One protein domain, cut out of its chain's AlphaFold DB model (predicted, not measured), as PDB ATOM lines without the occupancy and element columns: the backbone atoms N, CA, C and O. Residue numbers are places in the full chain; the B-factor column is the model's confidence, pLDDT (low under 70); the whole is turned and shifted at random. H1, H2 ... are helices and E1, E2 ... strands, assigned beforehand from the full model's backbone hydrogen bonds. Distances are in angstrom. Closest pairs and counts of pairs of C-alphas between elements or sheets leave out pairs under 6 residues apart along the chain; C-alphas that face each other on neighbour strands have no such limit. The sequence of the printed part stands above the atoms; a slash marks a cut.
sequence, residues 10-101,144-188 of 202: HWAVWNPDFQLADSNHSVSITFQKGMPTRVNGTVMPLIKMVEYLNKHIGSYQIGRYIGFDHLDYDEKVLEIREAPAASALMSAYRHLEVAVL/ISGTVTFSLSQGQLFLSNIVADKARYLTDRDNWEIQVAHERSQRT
ATOM      1  N   HIS A  10     171.528 177.951 198.462       95.31
ATOM      2  CA  HIS A  10     172.850 178.577 198.403       95.31
ATOM      3  C   HIS A  10     173.753 178.126 199.549       95.31
ATOM      4  O   HIS A  10     174.953 177.940 199.352       95.31
ATOM      5  N   TRP A  11     173.205 177.978 200.754       96.31
ATOM      6  CA  TRP A  11     173.982 177.637 201.949       96.31
ATOM      7  C   TRP A  11     174.091 176.132 202.158       96.31
ATOM      8  O   TRP A  11     175.125 175.643 202.605       96.31
ATOM      9  N   ALA A  12     173.041 175.391 201.829       97.00
ATOM     10  CA  ALA A  12     172.945 173.962 202.041       97.00
ATOM     11  C   ALA A  12     173.073 173.218 200.710       97.00
ATOM     12  O   ALA A  12     172.120 172.571 200.303       97.00
ATOM     13  N   VAL A  13     174.195 173.306 199.998       96.19
ATOM     14  CA  VAL A  13     174.409 172.639 198.695       96.19
ATOM     15  C   VAL A  13     175.476 171.558 198.824       96.19
ATOM     16  O   VAL A  13     176.457 171.750 199.536       96.19
ATOM     17  N   TRP A  14     175.303 170.425 198.133       96.00
ATOM     18  CA  TRP A  14     176.306 169.360 198.134       96.00
ATOM     19  C   TRP A  14     177.637 169.887 197.590       96.00
ATOM     20  O   TRP A  14     177.717 170.285 196.428       96.00
ATOM     21  N   ASN A  15     178.672 169.902 198.430       95.88
ATOM     22  CA  ASN A  15     179.978 170.436 198.065       95.88
ATOM     23  C   ASN A  15     181.120 169.683 198.777       95.88
ATOM     24  O   ASN A  15     181.454 170.022 199.912       95.88
ATOM     25  N   PRO A  16     181.756 168.699 198.116       94.25
ATOM     26  CA  PRO A  16     182.851 167.918 198.693       94.25
ATOM     27  C   PRO A  16     184.038 168.744 199.211       94.25
ATOM     28  O   PRO A  16     184.645 168.357 200.205       94.25
ATOM     29  N   ASP A  17     184.336 169.904 198.615       94.50
ATOM     30  CA  ASP A  17     185.489 170.739 198.997       94.50
ATOM     31  C   ASP A  17     185.346 171.345 200.401       94.50
ATOM     32  O   ASP A  17     186.325 171.761 201.026       94.50
ATOM     33  N   PHE A  18     184.112 171.420 200.903       94.75
ATOM     34  CA  PHE A  18     183.799 171.922 202.236       94.75
ATOM     35  C   PHE A  18     183.312 170.831 203.188       94.75
ATOM     36  O   PHE A  18     182.959 171.141 204.329       94.75
ATOM     37  N   GLN A  19     183.336 169.567 202.774       94.38
ATOM     38  CA  GLN A  19     183.034 168.456 203.669       94.38
ATOM     39  C   GLN A  19     184.164 168.255 204.681       94.38
ATOM     40  O   GLN A  19     185.321 168.614 204.458       94.38
ATOM     41  N   LEU A  20     183.813 167.723 205.851       90.69
ATOM     42  CA  LEU A  20     184.783 167.473 206.910       90.69
ATOM     43  C   LEU A  20     185.634 166.260 206.524       90.69
ATOM     44  O   LEU A  20     185.097 165.179 206.302       90.69
ATOM     45  N   ALA A  21     186.953 166.457 206.458       76.38
ATOM     46  CA  ALA A  21     187.922 165.490 205.935       76.38
ATOM     47  C   ALA A  21     188.232 164.298 206.864       76.38
ATOM     48  O   ALA A  21     189.063 163.459 206.527       76.38
ATOM     49  N   ASP A  22     187.615 164.236 208.047       74.62
ATOM     50  CA  ASP A  22     187.798 163.109 208.960       74.62
ATOM     51  C   ASP A  22     187.149 161.842 208.380       74.62
ATOM     52  O   ASP A  22     186.108 161.925 207.725       74.62
ATOM     53  N   SER A  23     187.727 160.665 208.636       66.75
ATOM     54  CA  SER A  23     187.349 159.402 207.975       66.75
ATOM     55  C   SER A  23     185.876 159.021 208.159       66.75
ATOM     56  O   SER A  23     185.334 158.235 207.389       66.75
ATOM     57  N   ASN A  24     185.225 159.589 209.176       75.19
ATOM     58  CA  ASN A  24     183.832 159.328 209.526       75.19
ATOM     59  C   ASN A  24     182.871 160.466 209.145       75.19
ATOM     60  O   ASN A  24     181.721 160.427 209.587       75.19
ATOM     61  N   HIS A  25     183.325 161.486 208.398       91.25
ATOM     62  CA  HIS A  25     182.557 162.704 208.100       91.25
ATOM     63  C   HIS A  25     181.818 163.197 209.354       91.25
ATOM     64  O   HIS A  25     180.595 163.298 209.370       91.25
ATOM     65  N   SER A  26     182.550 163.395 210.454       95.88
ATOM     66  CA  SER A  26     181.950 163.599 211.773       95.88
ATOM     67  C   SER A  26     182.067 165.040 212.262       95.88
ATOM     68  O   SER A  26     183.027 165.753 211.954       95.88
ATOM     69  N   VAL A  27     181.077 165.476 213.041       97.50
ATOM     70  CA  VAL A  27     181.103 166.755 213.753       97.50
ATOM     71  C   VAL A  27     180.737 166.534 215.214       97.50
ATOM     72  O   VAL A  27     179.724 165.913 215.522       97.50
ATOM     73  N   SER A  28     181.548 167.056 216.126       98.12
ATOM     74  CA  SER A  28     181.231 167.138 217.551       98.12
ATOM     75  C   SER A  28     181.049 168.586 217.972       98.12
ATOM     76  O   SER A  28     181.785 169.465 217.526       98.12
ATOM     77  N   ILE A  29     180.057 168.840 218.821       98.69
ATOM     78  CA  ILE A  29     179.730 170.169 219.335       98.69
ATOM     79  C   ILE A  29     179.701 170.090 220.859       98.69
ATOM     80  O   ILE A  29     178.929 169.314 221.429       98.69
ATOM     81  N   THR A  30     180.536 170.895 221.514       98.88
ATOM     82  CA  THR A  30     180.624 170.967 222.978       98.88
ATOM     83  C   THR A  30     179.886 172.190 223.498       98.88
ATOM     84  O   THR A  30     180.116 173.307 223.026       98.88
ATOM     85  N   PHE A  31     179.064 171.993 224.522       98.81
ATOM     86  CA  PHE A  31     178.319 173.029 225.224       98.81
ATOM     87  C   PHE A  31     178.808 173.177 226.662       98.81
ATOM     88  O   PHE A  31     179.165 172.200 227.316       98.81
ATOM     89  N   GLN A  32     178.769 174.409 227.161       98.50
ATOM     90  CA  GLN A  32     178.998 174.750 228.556       98.50
ATOM     91  C   GLN A  32     177.893 175.696 229.019       98.50
ATOM     92  O   GLN A  32     177.762 176.800 228.490       98.50
ATOM     93  N   LYS A  33     177.118 175.279 230.026       97.88
ATOM     94  CA  LYS A  33     175.999 176.061 230.591       97.88
ATOM     95  C   LYS A  33     175.063 176.608 229.505       97.88
ATOM     96  O   LYS A  33     174.670 177.772 229.516       97.88
ATOM     97  N   GLY A  34     174.777 175.756 228.527       97.25
ATOM     98  CA  GLY A  34     173.896 176.027 227.404       97.25
ATOM     99  C   GLY A  34     174.521 176.807 226.246       97.25
ATOM    100  O   GLY A  34     173.883 176.968 225.210       97.25
ATOM    101  N   MET A  35     175.774 177.247 226.362       98.12
ATOM    102  CA  MET A  35     176.472 177.947 225.285       98.12
ATOM    103  C   MET A  35     177.379 176.984 224.520       98.12
ATOM    104  O   MET A  35     178.180 176.295 225.154       98.12
ATOM    105  N   PRO A  36     177.317 176.920 223.180       98.38
ATOM    106  CA  PRO A  36     178.276 176.136 222.422       98.38
ATOM    107  C   PRO A  36     179.651 176.819 222.471       98.38
ATOM    108  O   PRO A  36     179.770 178.034 222.314       98.38
ATOM    109  N   THR A  37     180.698 176.036 222.719       98.50
ATOM    110  CA  THR A  37     182.061 176.542 222.964       98.50
ATOM    111  C   THR A  37     183.113 175.932 222.045       98.50
ATOM    112  O   THR A  37     184.140 176.566 221.789       98.50
ATOM    113  N   ARG A  38     182.884 174.709 221.547       98.62
ATOM    114  CA  ARG A  38     183.830 173.997 220.681       98.62
ATOM    115  C   ARG A  38     183.124 173.269 219.549       98.62
ATOM    116  O   ARG A  38     182.015 172.771 219.736       98.62
ATOM    117  N   VAL A  39     183.825 173.149 218.426       98.00
ATOM    118  CA  VAL A  39     183.500 172.220 217.336       98.00
ATOM    119  C   VAL A  39     184.725 171.349 217.082       98.00
ATOM    120  O   VAL A  39     185.828 171.880 216.964       98.00
ATOM    121  N   ASN A  40     184.559 170.026 217.039       96.12
ATOM    122  CA  ASN A  40     185.664 169.071 216.862       96.12
ATOM    123  C   ASN A  40     186.821 169.317 217.846       96.12
ATOM    124  O   ASN A  40     187.986 169.393 217.466       96.12
ATOM    125  N   GLY A  41     186.482 169.545 219.121       96.31
ATOM    126  CA  GLY A  41     187.438 169.840 220.198       96.31
ATOM    127  C   GLY A  41     188.077 171.238 220.152       96.31
ATOM    128  O   GLY A  41     188.637 171.689 221.157       96.31
ATOM    129  N   THR A  42     187.943 171.969 219.046       97.19
ATOM    130  CA  THR A  42     188.549 173.292 218.851       97.19
ATOM    131  C   THR A  42     187.657 174.385 219.428       97.19
ATOM    132  O   THR A  42     186.478 174.467 219.085       97.19
ATOM    133  N   VAL A  43     188.212 175.240 220.298       98.31
ATOM    134  CA  VAL A  43     187.501 176.417 220.832       98.31
ATOM    135  C   VAL A  43     187.163 177.363 219.696       98.31
ATOM    136  O   VAL A  43     188.041 177.734 218.918       98.31
ATOM    137  N   MET A  44     185.904 177.782 219.623       97.31
ATOM    138  CA  MET A  44     185.449 178.661 218.557       97.31
ATOM    139  C   MET A  44     184.469 179.710 219.093       97.31
ATOM    140  O   MET A  44     183.469 179.341 219.709       97.31
ATOM    141  N   PRO A  45     184.715 181.014 218.857       97.25
ATOM    142  CA  PRO A  45     183.739 182.056 219.159       97.25
ATOM    143  C   PRO A  45     182.426 181.815 218.411       97.25
ATOM    144  O   PRO A  45     182.448 181.389 217.259       97.25
ATOM    145  N   LEU A  46     181.292 182.147 219.032       96.50
ATOM    146  CA  LEU A  46     179.956 181.815 218.518       96.50
ATOM    147  C   LEU A  46     179.735 182.230 217.053       96.50
ATOM    148  O   LEU A  46     179.260 181.426 216.261       96.50
ATOM    149  N   ILE A  47     180.122 183.452 216.671       97.75
ATOM    150  CA  ILE A  47     179.957 183.941 215.290       97.75
ATOM    151  C   ILE A  47     180.767 183.079 214.312       97.75
ATOM    152  O   ILE A  47     180.233 182.602 213.315       97.75
ATOM    153  N   LYS A  48     182.036 182.802 214.640       98.19
ATOM    154  CA  LYS A  48     182.908 181.937 213.832       98.19
ATOM    155  C   LYS A  48     182.383 180.506 213.769       98.19
ATOM    156  O   LYS A  48     182.492 179.871 212.729       98.19
ATOM    157  N   MET A  49     181.773 180.028 214.850       98.44
ATOM    158  CA  MET A  49     181.131 178.720 214.904       98.44
ATOM    159  C   MET A  49     179.934 178.629 213.971       98.44
ATOM    160  O   MET A  49     179.822 177.657 213.232       98.44
ATOM    161  N   VAL A  50     179.067 179.638 213.966       98.50
ATOM    162  CA  VAL A  50     177.924 179.683 213.049       98.50
ATOM    163  C   VAL A  50     178.401 179.744 211.598       98.50
ATOM    164  O   VAL A  50     177.910 178.973 210.778       98.50
ATOM    165  N   GLU A  51     179.395 180.578 211.277       98.25
ATOM    166  CA  GLU A  51     180.001 180.639 209.936       98.25
ATOM    167  C   GLU A  51     180.590 179.283 209.509       98.25
ATOM    168  O   GLU A  51     180.306 178.791 208.414       98.25
ATOM    169  N   TYR A  52     181.375 178.658 210.391       97.94
ATOM    170  CA  TYR A  52     181.992 177.354 210.164       97.94
ATOM    171  C   TYR A  52     180.934 176.273 209.930       97.94
ATOM    172  O   TYR A  52     180.986 175.557 208.930       97.94
ATOM    173  N   LEU A  53     179.944 176.169 210.817       98.19
ATOM    174  CA  LEU A  53     178.896 175.162 210.704       98.19
ATOM    175  C   LEU A  53     178.013 175.407 209.478       98.19
ATOM    176  O   LEU A  53     177.705 174.446 208.786       98.19
ATOM    177  N   ASN A  54     177.664 176.651 209.140       98.44
ATOM    178  CA  ASN A  54     176.907 176.942 207.918       98.44
ATOM    179  C   ASN A  54     177.624 176.402 206.681       98.44
ATOM    180  O   ASN A  54     177.008 175.717 205.869       98.44
ATOM    181  N   LYS A  55     178.932 176.646 206.584       97.50
ATOM    182  CA  LYS A  55     179.754 176.184 205.466       97.50
ATOM    183  C   LYS A  55     179.884 174.659 205.432       97.50
ATOM    184  O   LYS A  55     179.593 174.031 204.418       97.50
ATOM    185  N   HIS A  56     180.331 174.066 206.536       97.69
ATOM    186  CA  HIS A  56     180.704 172.655 206.570       97.69
ATOM    187  C   HIS A  56     179.494 171.728 206.669       97.69
ATOM    188  O   HIS A  56     179.448 170.733 205.960       97.69
ATOM    189  N   ILE A  57     178.482 172.056 207.474       98.19
ATOM    190  CA  ILE A  57     177.237 171.272 207.556       98.19
ATOM    191  C   ILE A  57     176.388 171.481 206.300       98.19
ATOM    192  O   ILE A  57     175.841 170.523 205.754       98.19
ATOM    193  N   GLY A  58     176.338 172.714 205.787       98.06
ATOM    194  CA  GLY A  58     175.638 173.034 204.545       98.06
ATOM    195  C   GLY A  58     176.171 172.263 203.336       98.06
ATOM    196  O   GLY A  58     175.382 171.846 202.491       98.06
ATOM    197  N   SER A  59     177.472 171.948 203.318       97.62
ATOM    198  CA  SER A  59     178.120 171.141 202.270       97.62
ATOM    199  C   SER A  59     177.576 169.709 202.112       97.62
ATOM    200  O   SER A  59     177.845 169.037 201.112       97.62
ATOM    201  N   TYR A  60     176.779 169.246 203.080       97.62
ATOM    202  CA  TYR A  60     176.058 167.975 203.049       97.62
ATOM    203  C   TYR A  60     174.563 168.159 202.744       97.62
ATOM    204  O   TYR A  60     173.809 167.217 202.923       97.62
ATOM    205  N   GLN A  61     174.089 169.332 202.308       97.31
ATOM    206  CA  GLN A  61     172.657 169.657 202.122       97.31
ATOM    207  C   GLN A  61     171.803 169.616 203.404       97.31
ATOM    208  O   GLN A  61     170.579 169.493 203.355       97.31
ATOM    209  N   ILE A  62     172.433 169.733 204.571       98.12
ATOM    210  CA  ILE A  62     171.739 169.727 205.859       98.12
ATOM    211  C   ILE A  62     171.185 171.124 206.161       98.12
ATOM    212  O   ILE A  62     171.831 172.137 205.904       98.12
ATOM    213  N   GLY A  63     169.990 171.169 206.754       97.19
ATOM    214  CA  GLY A  63     169.338 172.411 207.180       97.19
ATOM    215  C   GLY A  63     168.487 173.086 206.111       97.19
ATOM    216  O   GLY A  63     168.178 174.267 206.242       97.19
ATOM    217  N   ARG A  64     168.096 172.346 205.069       96.88
ATOM    218  CA  ARG A  64     167.069 172.772 204.114       96.88
ATOM    219  C   ARG A  64     165.680 172.645 204.726       96.88
ATOM    220  O   ARG A  64     165.357 171.629 205.340       96.88
ATOM    221  N   TYR A  65     164.844 173.642 204.483       95.00
ATOM    222  CA  TYR A  65     163.422 173.621 204.792       95.00
ATOM    223  C   TYR A  65     162.635 174.046 203.556       95.00
ATOM    224  O   TYR A  65     162.949 175.056 202.930       95.00
ATOM    225  N   ILE A  66     161.612 173.262 203.223       94.12
ATOM    226  CA  ILE A  66     160.576 173.605 202.254       94.12
ATOM    227  C   ILE A  66     159.256 173.338 202.962       94.12
ATOM    228  O   ILE A  66     158.999 172.207 203.379       94.12
ATOM    229  N   GLY A  67     158.426 174.358 203.102       92.50
ATOM    230  CA  GLY A  67     157.150 174.221 203.785       92.50
ATOM    231  C   GLY A  67     156.221 175.376 203.483       92.50
ATOM    232  O   GLY A  67     156.476 176.173 202.585       92.50
ATOM    233  N   PHE A  68     155.123 175.431 204.225       93.19
ATOM    234  CA  PHE A  68     154.155 176.505 204.115       93.19
ATOM    235  C   PHE A  68     154.076 177.260 205.428       93.19
ATOM    236  O   PHE A  68     153.894 176.637 206.475       93.19
ATOM    237  N   ASP A  69     154.112 178.581 205.332       89.44
ATOM    238  CA  ASP A  69     153.678 179.462 206.410       89.44
ATOM    239  C   ASP A  69     152.275 179.991 206.110       89.44
ATOM    240  O   ASP A  69     151.832 179.996 204.958       89.44
ATOM    241  N   HIS A  70     151.561 180.388 207.161       88.38
ATOM    242  CA  HIS A  70     150.220 180.956 207.064       88.38
ATOM    243  C   HIS A  70     150.280 182.482 207.144       88.38
ATOM    244  O   HIS A  70     151.138 183.041 207.826       88.38
ATOM    245  N   LEU A  71     149.355 183.133 206.451       86.88
ATOM    246  CA  LEU A  71     149.098 184.566 206.536       86.88
ATOM    247  C   LEU A  71     147.850 184.839 207.389       86.88
ATOM    248  O   LEU A  71     147.158 183.914 207.823       86.88
ATOM    249  N   ASP A  72     147.557 186.122 207.602       85.75
ATOM    250  CA  ASP A  72     146.490 186.596 208.494       85.75
ATOM    251  C   ASP A  72     145.082 186.090 208.121       85.75
ATOM    252  O   ASP A  72     144.224 185.981 208.997       85.75
ATOM    253  N   TYR A  73     144.837 185.744 206.850       89.81
ATOM    254  CA  TYR A  73     143.543 185.251 206.361       89.81
ATOM    255  C   TYR A  73     143.591 183.781 205.885       89.81
ATOM    256  O   TYR A  73     142.801 183.368 205.038       89.81
ATOM    257  N   ASP A  74     144.481 182.970 206.483       89.94
ATOM    258  CA  ASP A  74     144.692 181.525 206.227       89.94
ATOM    259  C   ASP A  74     145.259 181.174 204.835       89.94
ATOM    260  O   ASP A  74     145.437 179.994 204.496       89.94
ATOM    261  N   GLU A  75     145.655 182.169 204.032       94.50
ATOM    262  CA  GLU A  75     146.477 181.906 202.856       94.50
ATOM    263  C   GLU A  75     147.810 181.277 203.259       94.50
ATOM    264  O   GLU A  75     148.358 181.531 204.333       94.50
ATOM    265  N   LYS A  76     148.346 180.438 202.369       93.44
ATOM    266  CA  LYS A  76     149.594 179.715 202.603       93.44
ATOM    267  C   LYS A  76     150.634 180.122 201.579       93.44
ATOM    268  O   LYS A  76     150.376 180.059 200.375       93.44
ATOM    269  N   VAL A  77     151.815 180.499 202.054       92.75
ATOM    270  CA  VAL A  77     152.957 180.865 201.211       92.75
ATOM    271  C   VAL A  77     153.992 179.761 201.289       92.75
ATOM    272  O   VAL A  77     154.324 179.289 202.373       92.75
ATOM    273  N   LEU A  78     154.470 179.313 200.126       93.12
ATOM    274  CA  LEU A  78     155.585 178.379 200.063       93.12
ATOM    275  C   LEU A  78     156.862 179.101 200.491       93.12
ATOM    276  O   LEU A  78     157.295 180.045 199.835       93.12
ATOM    277  N   GLU A  79     157.493 178.582 201.530       93.31
ATOM    278  CA  GLU A  79     158.708 179.117 202.118       93.31
ATOM    279  C   GLU A  79     159.866 178.143 201.910       93.31
ATOM    280  O   GLU A  79     159.741 176.931 202.122       93.31
ATOM    281  N   ILE A  80     161.011 178.691 201.502       94.88
ATOM    282  CA  ILE A  80     162.265 177.956 201.335       94.88
ATOM    283  C   ILE A  80     163.301 178.624 202.226       94.88
ATOM    284  O   ILE A  80     163.550 179.823 202.106       94.88
ATOM    285  N   ARG A  81     163.886 177.853 203.144       95.81
ATOM    286  CA  ARG A  81     164.842 178.361 204.135       95.81
ATOM    287  C   ARG A  81     166.045 177.448 204.242       95.81
ATOM    288  O   ARG A  81     165.959 176.241 204.011       95.81
ATOM    289  N   GLU A  82     167.158 178.041 204.650       98.00
ATOM    290  CA  GLU A  82     168.414 177.345 204.887       98.00
ATOM    291  C   GLU A  82     168.971 177.766 206.243       98.00
ATOM    292  O   GLU A  82     169.191 178.950 206.494       98.00
ATOM    293  N   ALA A  83     169.205 176.802 207.130       98.12
ATOM    294  CA  ALA A  83     169.799 177.068 208.435       98.12
ATOM    295  C   ALA A  83     170.730 175.928 208.902       98.12
ATOM    296  O   ALA A  83     170.474 175.329 209.951       98.12
ATOM    297  N   PRO A  84     171.823 175.611 208.171       98.44
ATOM    298  CA  PRO A  84     172.654 174.440 208.469       98.44
ATOM    299  C   PRO A  84     173.248 174.461 209.882       98.44
ATOM    300  O   PRO A  84     173.149 173.471 210.613       98.44
ATOM    301  N   ALA A  85     173.811 175.602 210.306       98.50
ATOM    302  CA  ALA A  85     174.354 175.744 211.653       98.50
ATOM    303  C   ALA A  85     173.271 175.597 212.724       98.50
ATOM    304  O   ALA A  85     173.476 174.882 213.702       98.50
ATOM    305  N   ALA A  86     172.114 176.238 212.532       98.38
ATOM    306  CA  ALA A  86     171.013 176.155 213.485       98.38
ATOM    307  C   ALA A  86     170.507 174.713 213.616       98.38
ATOM    308  O   ALA A  86     170.332 174.236 214.733       98.38
ATOM    309  N   SER A  87     170.357 173.982 212.505       98.25
ATOM    310  CA  SER A  87     169.960 172.571 212.527       98.25
ATOM    311  C   SER A  87     170.927 171.708 213.340       98.25
ATOM    312  O   SER A  87     170.483 170.946 214.199       98.25
ATOM    313  N   ALA A  88     172.239 171.858 213.129       98.38
ATOM    314  CA  ALA A  88     173.243 171.112 213.885       98.38
ATOM    315  C   ALA A  88     173.261 171.496 215.372       98.38
ATOM    316  O   ALA A  88     173.199 170.618 216.236       98.38
ATOM    317  N   LEU A  89     173.291 172.796 215.679       98.69
ATOM    318  CA  LEU A  89     173.333 173.304 217.051       98.69
ATOM    319  C   LEU A  89     172.079 172.919 217.841       98.69
ATOM    320  O   LEU A  89     172.200 172.415 218.952       98.69
ATOM    321  N   MET A  90     170.886 173.110 217.273       98.06
ATOM    322  CA  MET A  90     169.622 172.784 217.942       98.06
ATOM    323  C   MET A  90     169.453 171.274 218.133       98.06
ATOM    324  O   MET A  90     168.969 170.846 219.181       98.06
ATOM    325  N   SER A  91     169.874 170.459 217.158       98.38
ATOM    326  CA  SER A  91     169.869 168.998 217.302       98.38
ATOM    327  C   SER A  91     170.789 168.557 218.445       98.38
ATOM    328  O   SER A  91     170.356 167.836 219.345       98.38
ATOM    329  N   ALA A  92     172.030 169.059 218.469       98.69
ATOM    330  CA  ALA A  92     172.996 168.781 219.531       98.69
ATOM    331  C   ALA A  92     172.465 169.198 220.907       98.69
ATOM    332  O   ALA A  92     172.494 168.419 221.861       98.69
ATOM    333  N   TYR A  93     171.931 170.416 220.992       98.50
ATOM    334  CA  TYR A  93     171.392 170.973 222.222       98.50
ATOM    335  C   TYR A  93     170.272 170.098 222.781       98.50
ATOM    336  O   TYR A  93     170.336 169.687 223.936       98.50
ATOM    337  N   ARG A  94     169.300 169.721 221.943       97.94
ATOM    338  CA  ARG A  94     168.164 168.880 222.342       97.94
ATOM    339  C   ARG A  94     168.595 167.505 222.851       97.94
ATOM    340  O   ARG A  94     168.010 166.996 223.804       97.94
ATOM    341  N   HIS A  95     169.622 166.904 222.252       98.38
ATOM    342  CA  HIS A  95     170.179 165.647 222.756       98.38
ATOM    343  C   HIS A  95     170.795 165.804 224.152       98.38
ATOM    344  O   HIS A  95     170.562 164.949 225.008       98.38
ATOM    345  N   LEU A  96     171.508 166.904 224.419       98.19
ATOM    346  CA  LEU A  96     172.024 167.182 225.764       98.19
ATOM    347  C   LEU A  96     170.915 167.487 226.764       98.19
ATOM    348  O   LEU A  96     170.997 167.017 227.891       98.19
ATOM    349  N   GLU A  97     169.872 168.217 226.375       97.50
ATOM    350  CA  GLU A  97     168.722 168.477 227.249       97.50
ATOM    351  C   GLU A  97     168.101 167.189 227.766       97.50
ATOM    352  O   GLU A  97     167.948 167.023 228.975       97.50
ATOM    353  N   VAL A  98     167.800 166.260 226.857       97.50
ATOM    354  CA  VAL A  98     167.252 164.945 227.208       97.50
ATOM    355  C   VAL A  98     168.217 164.168 228.105       97.50
ATOM    356  O   VAL A  98     167.784 163.450 229.001       97.50
ATOM    357  N   ALA A  99     169.524 164.331 227.899       97.88
ATOM    358  CA  ALA A  99     170.540 163.645 228.682       97.88
ATOM    359  C   ALA A  99     170.701 164.181 230.116       97.88
ATOM    360  O   ALA A  99     171.199 163.436 230.961       97.88
ATOM    361  N   VAL A 100     170.323 165.435 230.410       97.69
ATOM    362  CA  VAL A 100     170.659 166.099 231.694       97.69
ATOM    363  C   VAL A 100     169.479 166.659 232.478       97.69
ATOM    364  O   VAL A 100     169.620 166.897 233.679       97.69
ATOM    365  N   LEU A 101     168.333 166.913 231.850       97.56
ATOM    366  CA  LEU A 101     167.172 167.498 232.522       97.56
ATOM    367  C   LEU A 101     166.196 166.415 232.987       97.56
ATOM    368  O   LEU A 101     166.064 165.358 232.374       97.56
ATOM    369  N   ILE A 144     173.039 172.384 231.025       98.06
ATOM    370  CA  ILE A 144     173.361 171.834 229.705       98.06
ATOM    371  C   ILE A 144     174.862 171.984 229.444       98.06
ATOM    372  O   ILE A 144     175.324 173.005 228.933       98.06
ATOM    373  N   SER A 145     175.644 170.983 229.843       98.69
ATOM    374  CA  SER A 145     177.081 170.902 229.551       98.69
ATOM    375  C   SER A 145     177.455 169.484 229.121       98.69
ATOM    376  O   SER A 145     176.950 168.507 229.681       98.69
ATOM    377  N   GLY A 146     178.283 169.381 228.086       98.56
ATOM    378  CA  GLY A 146     178.635 168.109 227.464       98.56
ATOM    379  C   GLY A 146     178.964 168.251 225.981       98.56
ATOM    380  O   GLY A 146     179.030 169.356 225.446       98.56
ATOM    381  N   THR A 147     179.165 167.128 225.301       98.75
ATOM    382  CA  THR A 147     179.481 167.055 223.872       98.75
ATOM    383  C   THR A 147     178.553 166.079 223.163       98.75
ATOM    384  O   THR A 147     178.306 164.978 223.656       98.75
ATOM    385  N   VAL A 148     178.065 166.469 221.987       98.69
ATOM    386  CA  VAL A 148     177.303 165.595 221.085       98.69
ATOM    387  C   VAL A 148     178.062 165.453 219.786       98.69
ATOM    388  O   VAL A 148     178.533 166.453 219.243       98.69
ATOM    389  N   THR A 149     178.152 164.225 219.292       98.44
ATOM    390  CA  THR A 149     178.790 163.905 218.019       98.44
ATOM    391  C   THR A 149     177.755 163.375 217.039       98.44
ATOM    392  O   THR A 149     176.907 162.551 217.397       98.44
ATOM    393  N   PHE A 150     177.854 163.834 215.797       98.12
ATOM    394  CA  PHE A 150     177.103 163.325 214.662       98.12
ATOM    395  C   PHE A 150     178.052 162.781 213.597       98.12
ATOM    396  O   PHE A 150     179.115 163.361 213.364       98.12
ATOM    397  N   SER A 151     177.655 161.709 212.919       97.00
ATOM    398  CA  SER A 151     178.141 161.412 211.571       97.00
ATOM    399  C   SER A 151     177.251 162.112 210.543       97.00
ATOM    400  O   SER A 151     176.037 162.252 210.729       97.00
ATOM    401  N   LEU A 152     177.865 162.611 209.473       97.19
ATOM    402  CA  LEU A 152     177.209 163.416 208.449       97.19
ATOM    403  C   LEU A 152     176.999 162.588 207.184       97.19
ATOM    404  O   LEU A 152     177.912 161.921 206.701       97.19
ATOM    405  N   SER A 153     175.803 162.682 206.619       95.06
ATOM    406  CA  SER A 153     175.494 162.186 205.279       95.06
ATOM    407  C   SER A 153     174.672 163.226 204.521       95.06
ATOM    408  O   SER A 153     174.258 164.243 205.083       95.06
ATOM    409  N   GLN A 154     174.438 162.985 203.231       95.75
ATOM    410  CA  GLN A 154     173.636 163.884 202.410       95.75
ATOM    411  C   GLN A 154     172.234 164.081 203.013       95.75
ATOM    412  O   GLN A 154     171.420 163.164 203.069       95.75
ATOM    413  N   GLY A 155     171.970 165.299 203.477       95.88
ATOM    414  CA  GLY A 155     170.723 165.748 204.076       95.88
ATOM    415  C   GLY A 155     170.513 165.336 205.534       95.88
ATOM    416  O   GLY A 155     169.460 165.669 206.077       95.88
ATOM    417  N   GLN A 156     171.449 164.630 206.188       96.06
ATOM    418  CA  GLN A 156     171.196 164.052 207.515       96.06
ATOM    419  C   GLN A 156     172.345 164.207 208.524       96.06
ATOM    420  O   GLN A 156     173.528 164.085 208.210       96.06
ATOM    421  N   LEU A 157     171.941 164.429 209.780       96.88
ATOM    422  CA  LEU A 157     172.769 164.338 210.981       96.88
ATOM    423  C   LEU A 157     172.429 163.026 211.695       96.88
ATOM    424  O   LEU A 157     171.338 162.902 212.257       96.88
ATOM    425  N   PHE A 158     173.339 162.058 211.705       97.12
ATOM    426  CA  PHE A 158     173.161 160.819 212.460       97.12
ATOM    427  C   PHE A 158     173.828 160.938 213.820       97.12
ATOM    428  O   PHE A 158     175.037 161.132 213.903       97.12
ATOM    429  N   LEU A 159     173.048 160.823 214.894       97.56
ATOM    430  CA  LEU A 159     173.597 160.835 216.245       97.56
ATOM    431  C   LEU A 159     174.540 159.642 216.429       97.56
ATOM    432  O   LEU A 159     174.113 158.497 216.294       97.56
ATOM    433  N   SER A 160     175.797 159.911 216.775       95.88
ATOM    434  CA  SER A 160     176.798 158.870 217.018       95.88
ATOM    435  C   SER A 160     177.192 158.762 218.485       95.88
ATOM    436  O   SER A 160     177.442 157.658 218.963       95.88
ATOM    437  N   ASN A 161     177.234 159.877 219.220       96.81
ATOM    438  CA  ASN A 161     177.612 159.867 220.629       96.81
ATOM    439  C   ASN A 161     177.013 161.046 221.409       96.81
ATOM    440  O   ASN A 161     176.881 162.150 220.876       96.81
ATOM    441  N   ILE A 162     176.717 160.821 222.690       98.25
ATOM    442  CA  ILE A 162     176.350 161.850 223.668       98.25
ATOM    443  C   ILE A 162     177.203 161.631 224.915       98.25
ATOM    444  O   ILE A 162     177.179 160.557 225.511       98.25
ATOM    445  N   VAL A 163     177.913 162.673 225.336       98.31
ATOM    446  CA  VAL A 163     178.642 162.706 226.606       98.31
ATOM    447  C   VAL A 163     178.165 163.923 227.379       98.31
ATOM    448  O   VAL A 163     178.430 165.049 226.967       98.31
ATOM    449  N   ALA A 164     177.453 163.712 228.482       98.19
ATOM    450  CA  ALA A 164     176.963 164.798 229.326       98.19
ATOM    451  C   ALA A 164     177.692 164.838 230.674       98.19
ATOM    452  O   ALA A 164     177.874 163.799 231.307       98.19
ATOM    453  N   ASP A 165     178.041 166.037 231.149       97.19
ATOM    454  CA  ASP A 165     178.800 166.215 232.399       97.19
ATOM    455  C   ASP A 165     178.012 165.736 233.628       97.19
ATOM    456  O   ASP A 165     178.576 165.248 234.606       97.19
ATOM    457  N   LYS A 166     176.686 165.899 233.585       95.25
ATOM    458  CA  LYS A 166     175.737 165.474 234.624       95.25
ATOM    459  C   LYS A 166     174.634 164.622 234.004       95.25
ATOM    460  O   LYS A 166     173.462 164.996 234.011       95.25
ATOM    461  N   ALA A 167     175.045 163.511 233.404       95.88
ATOM    462  CA  ALA A 167     174.151 162.568 232.748       95.88
ATOM    463  C   ALA A 167     173.086 162.003 233.705       95.88
ATOM    464  O   ALA A 167     173.379 161.627 234.840       95.88
ATOM    465  N   ARG A 168     171.850 161.898 233.209       95.31
ATOM    466  CA  ARG A 168     170.734 161.167 233.835       95.31
ATOM    467  C   ARG A 168     170.418 159.846 233.135       95.31
ATOM    468  O   ARG A 168     169.528 159.125 233.574       95.31
ATOM    469  N   TYR A 169     171.116 159.543 232.040       93.31
ATOM    470  CA  TYR A 169     170.971 158.288 231.311       93.31
ATOM    471  C   TYR A 169     171.857 157.192 231.907       93.31
ATOM    472  O   TYR A 169     172.904 157.460 232.493       93.31
ATOM    473  N   LEU A 170     171.432 155.946 231.716       93.25
ATOM    474  CA  LEU A 170     172.197 154.754 232.063       93.25
ATOM    475  C   LEU A 170     172.844 154.195 230.795       93.25
ATOM    476  O   LEU A 170     172.211 154.171 229.740       93.25
ATOM    477  N   THR A 171     174.089 153.736 230.895       91.06
ATOM    478  CA  THR A 171     174.805 153.074 229.788       91.06
ATOM    479  C   THR A 171     174.754 151.552 229.873       91.06
ATOM    480  O   THR A 171     175.013 150.882 228.882       91.06
ATOM    481  N   ASP A 172     174.418 151.013 231.046       93.62
ATOM    482  CA  ASP A 172     174.326 149.582 231.318       93.62
ATOM    483  C   ASP A 172     173.022 149.298 232.066       93.62
ATOM    484  O   ASP A 172     172.915 149.445 233.287       93.62
ATOM    485  N   ARG A 173     171.985 148.988 231.288       92.81
ATOM    486  CA  ARG A 173     170.644 148.740 231.810       92.81
ATOM    487  C   ARG A 173     170.580 147.427 232.582       92.81
ATOM    488  O   ARG A 173     169.940 147.391 233.628       92.81
ATOM    489  N   ASP A 174     171.232 146.384 232.085       94.31
ATOM    490  CA  ASP A 174     171.105 145.032 232.627       94.31
ATOM    491  C   ASP A 174     171.695 144.965 234.038       94.31
ATOM    492  O   ASP A 174     171.036 144.502 234.973       94.31
ATOM    493  N   ASN A 175     172.893 145.526 234.237       93.50
ATOM    494  CA  ASN A 175     173.488 145.599 235.569       93.50
ATOM    495  C   ASN A 175     172.667 146.476 236.522       93.50
ATOM    496  O   ASN A 175     172.516 146.130 237.697       93.50
ATOM    497  N   TRP A 176     172.094 147.579 236.031       93.50
ATOM    498  CA  TRP A 176     171.198 148.413 236.832       93.50
ATOM    499  C   TRP A 176     169.931 147.653 237.258       93.50
ATOM    500  O   TRP A 176     169.544 147.723 238.426       93.50
ATOM    501  N   GLU A 177     169.302 146.887 236.358       93.12
ATOM    502  CA  GLU A 177     168.107 146.090 236.672       93.12
ATOM    503  C   GLU A 177     168.404 145.029 237.739       93.12
ATOM    504  O   GLU A 177     167.626 144.880 238.685       93.12
ATOM    505  N   ILE A 178     169.552 144.350 237.642       92.88
ATOM    506  CA  ILE A 178     170.002 143.364 238.636       92.88
ATOM    507  C   ILE A 178     170.182 144.018 240.012       92.88
ATOM    508  O   ILE A 178     169.669 143.506 241.012       92.88
ATOM    509  N   GLN A 179     170.870 145.162 240.075       91.69
ATOM    510  CA  GLN A 179     171.105 145.890 241.328       91.69
ATOM    511  C   GLN A 179     169.793 146.342 241.969       91.69
ATOM    512  O   GLN A 179     169.550 146.079 243.147       91.69
ATOM    513  N   VAL A 180     168.903 146.949 241.185       92.00
ATOM    514  CA  VAL A 180     167.607 147.427 241.675       92.00
ATOM    515  C   VAL A 180     166.711 146.272 242.119       92.00
ATOM    516  O   VAL A 180     166.010 146.399 243.125       92.00
ATOM    517  N   ALA A 181     166.711 145.142 241.411       90.19
ATOM    518  CA  ALA A 181     165.961 143.956 241.818       90.19
ATOM    519  C   ALA A 181     166.465 143.405 243.159       90.19
ATOM    520  O   ALA A 181     165.655 143.080 244.031       90.19
ATOM    521  N   HIS A 182     167.785 143.359 243.347       88.88
ATOM    522  CA  HIS A 182     168.409 142.937 244.597       88.88
ATOM    523  C   HIS A 182     168.097 143.901 245.756       88.88
ATOM    524  O   HIS A 182     167.676 143.472 246.825       88.88
ATOM    525  N   GLU A 183     168.208 145.214 245.549       89.38
ATOM    526  CA  GLU A 183     167.826 146.207 246.563       89.38
ATOM    527  C   GLU A 183     166.342 146.114 246.937       89.38
ATOM    528  O   GLU A 183     165.977 146.208 248.110       89.38
ATOM    529  N   ARG A 184     165.461 145.927 245.948       88.44
ATOM    530  CA  ARG A 184     164.013 145.807 246.173       88.44
ATOM    531  C   ARG A 184     163.645 144.521 246.904       88.44
ATOM    532  O   ARG A 184     162.719 144.565 247.706       88.44
ATOM    533  N   SER A 185     164.349 143.415 246.662       84.31
ATOM    534  CA  SER A 185     164.106 142.144 247.359       84.31
ATOM    535  C   SER A 185     164.620 142.150 248.802       84.31
ATOM    536  O   SER A 185     164.057 141.460 249.649       84.31
ATOM    537  N   GLN A 186     165.627 142.973 249.110       78.38
ATOM    538  CA  GLN A 186     166.138 143.176 250.471       78.38
ATOM    539  C   GLN A 186     165.271 144.103 251.336       78.38
ATOM    540  O   GLN A 186     165.456 144.153 252.557       78.38
ATOM    541  N   ARG A 187     164.309 144.829 250.744       72.25
ATOM    542  CA  ARG A 187     163.332 145.620 251.506       72.25
ATOM    543  C   ARG A 187     162.427 144.680 252.296       72.25
ATOM    544  O   ARG A 187     161.404 144.208 251.810       72.25
ATOM    545  N   THR A 188     162.811 144.428 253.538       62.16
ATOM    546  CA  THR A 188     161.990 143.690 254.495       62.16
ATOM    547  C   THR A 188     160.878 144.615 254.988       62.16
ATOM    548  O   THR A 188     161.136 145.775 255.309       62.16
TER     549      THR A 188
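AT A GLANCE: This is residues 10 to 101 and 144 to 188 of the 202 residues of the protein "Citrulline--aspartate ligase" of Photobacterium andalusiense (UniProt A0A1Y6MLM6). A strongly twisted sheet of four strands has H2 packed over it and H1 beside H2's first turns; the hairpin of E3 and E4 reaches away as an arm, and residues 171 to 188, with H3, stick out elsewhere. The printed part has 137 residues, in the order E1 E2 H1 E3 E4 H2 E5 E6 H3, class mixed. The sheet runs E2 E1 E5 E6, antiparallel. The whole is loose, radius of gyration of the C-alphas 19.6 A, spanning 65 by 45 by 26 A.

IN THESE COORDINATES: Residues 10 to 25 hold no named element. E1, residues 26 to 32, begins at C-alpha 26 (181.950, 163.599, 211.773). E2 is 35 to 39, H1 46 to 58, E3 64 to 70 and E4 76 to 82. H2, 84 to 100, measures 24.8 A. E5 is 146 to 153, 23.2 A; E6, 156 to 164, bends by 57 degrees at residue 160. H3, 173 to 186, 20.0 A, ends at C-alpha 186 (166.138, 143.176, 250.471).

HOW THE PARTS SIT: In the sheet, backbone N and O atoms are within hydrogen-bond range across each pair of neighbour strands, for instance N 37 and O 30 at 2.8 A in the hairpin E1 and E2, N 29 and O 148 at 2.9 A between E1 and E5, and N 149 and O 161 at 2.9 A in the hairpin E5 and E6. H1 and H2 are on one face, two layers; the closest C-alphas of H2 and E5, Ala 92 and Val 148, are 5.6 A apart. H2 touches H1 with residues 84 to 88 alone, Leu 53 and Ala 85 having the closest C-alphas, 4.7 A, only just about perpendicular at 72 degrees. In the hairpin E3 and E4, N 79 and O 67 are 2.8 A apart. In H1, H2 and H3 every O i to N i+4 pair is within hydrogen-bond range.

THE WHOLE: The C-alphas of His 10 and Thr 188, the farthest apart, are 66.9 A apart. Residues 102 to 143 are not printed, a gap of 8.1 A between C-alphas 101 and 144. Of the links printed whole, none is long. Residues 23 and 188 are under pLDDT 70.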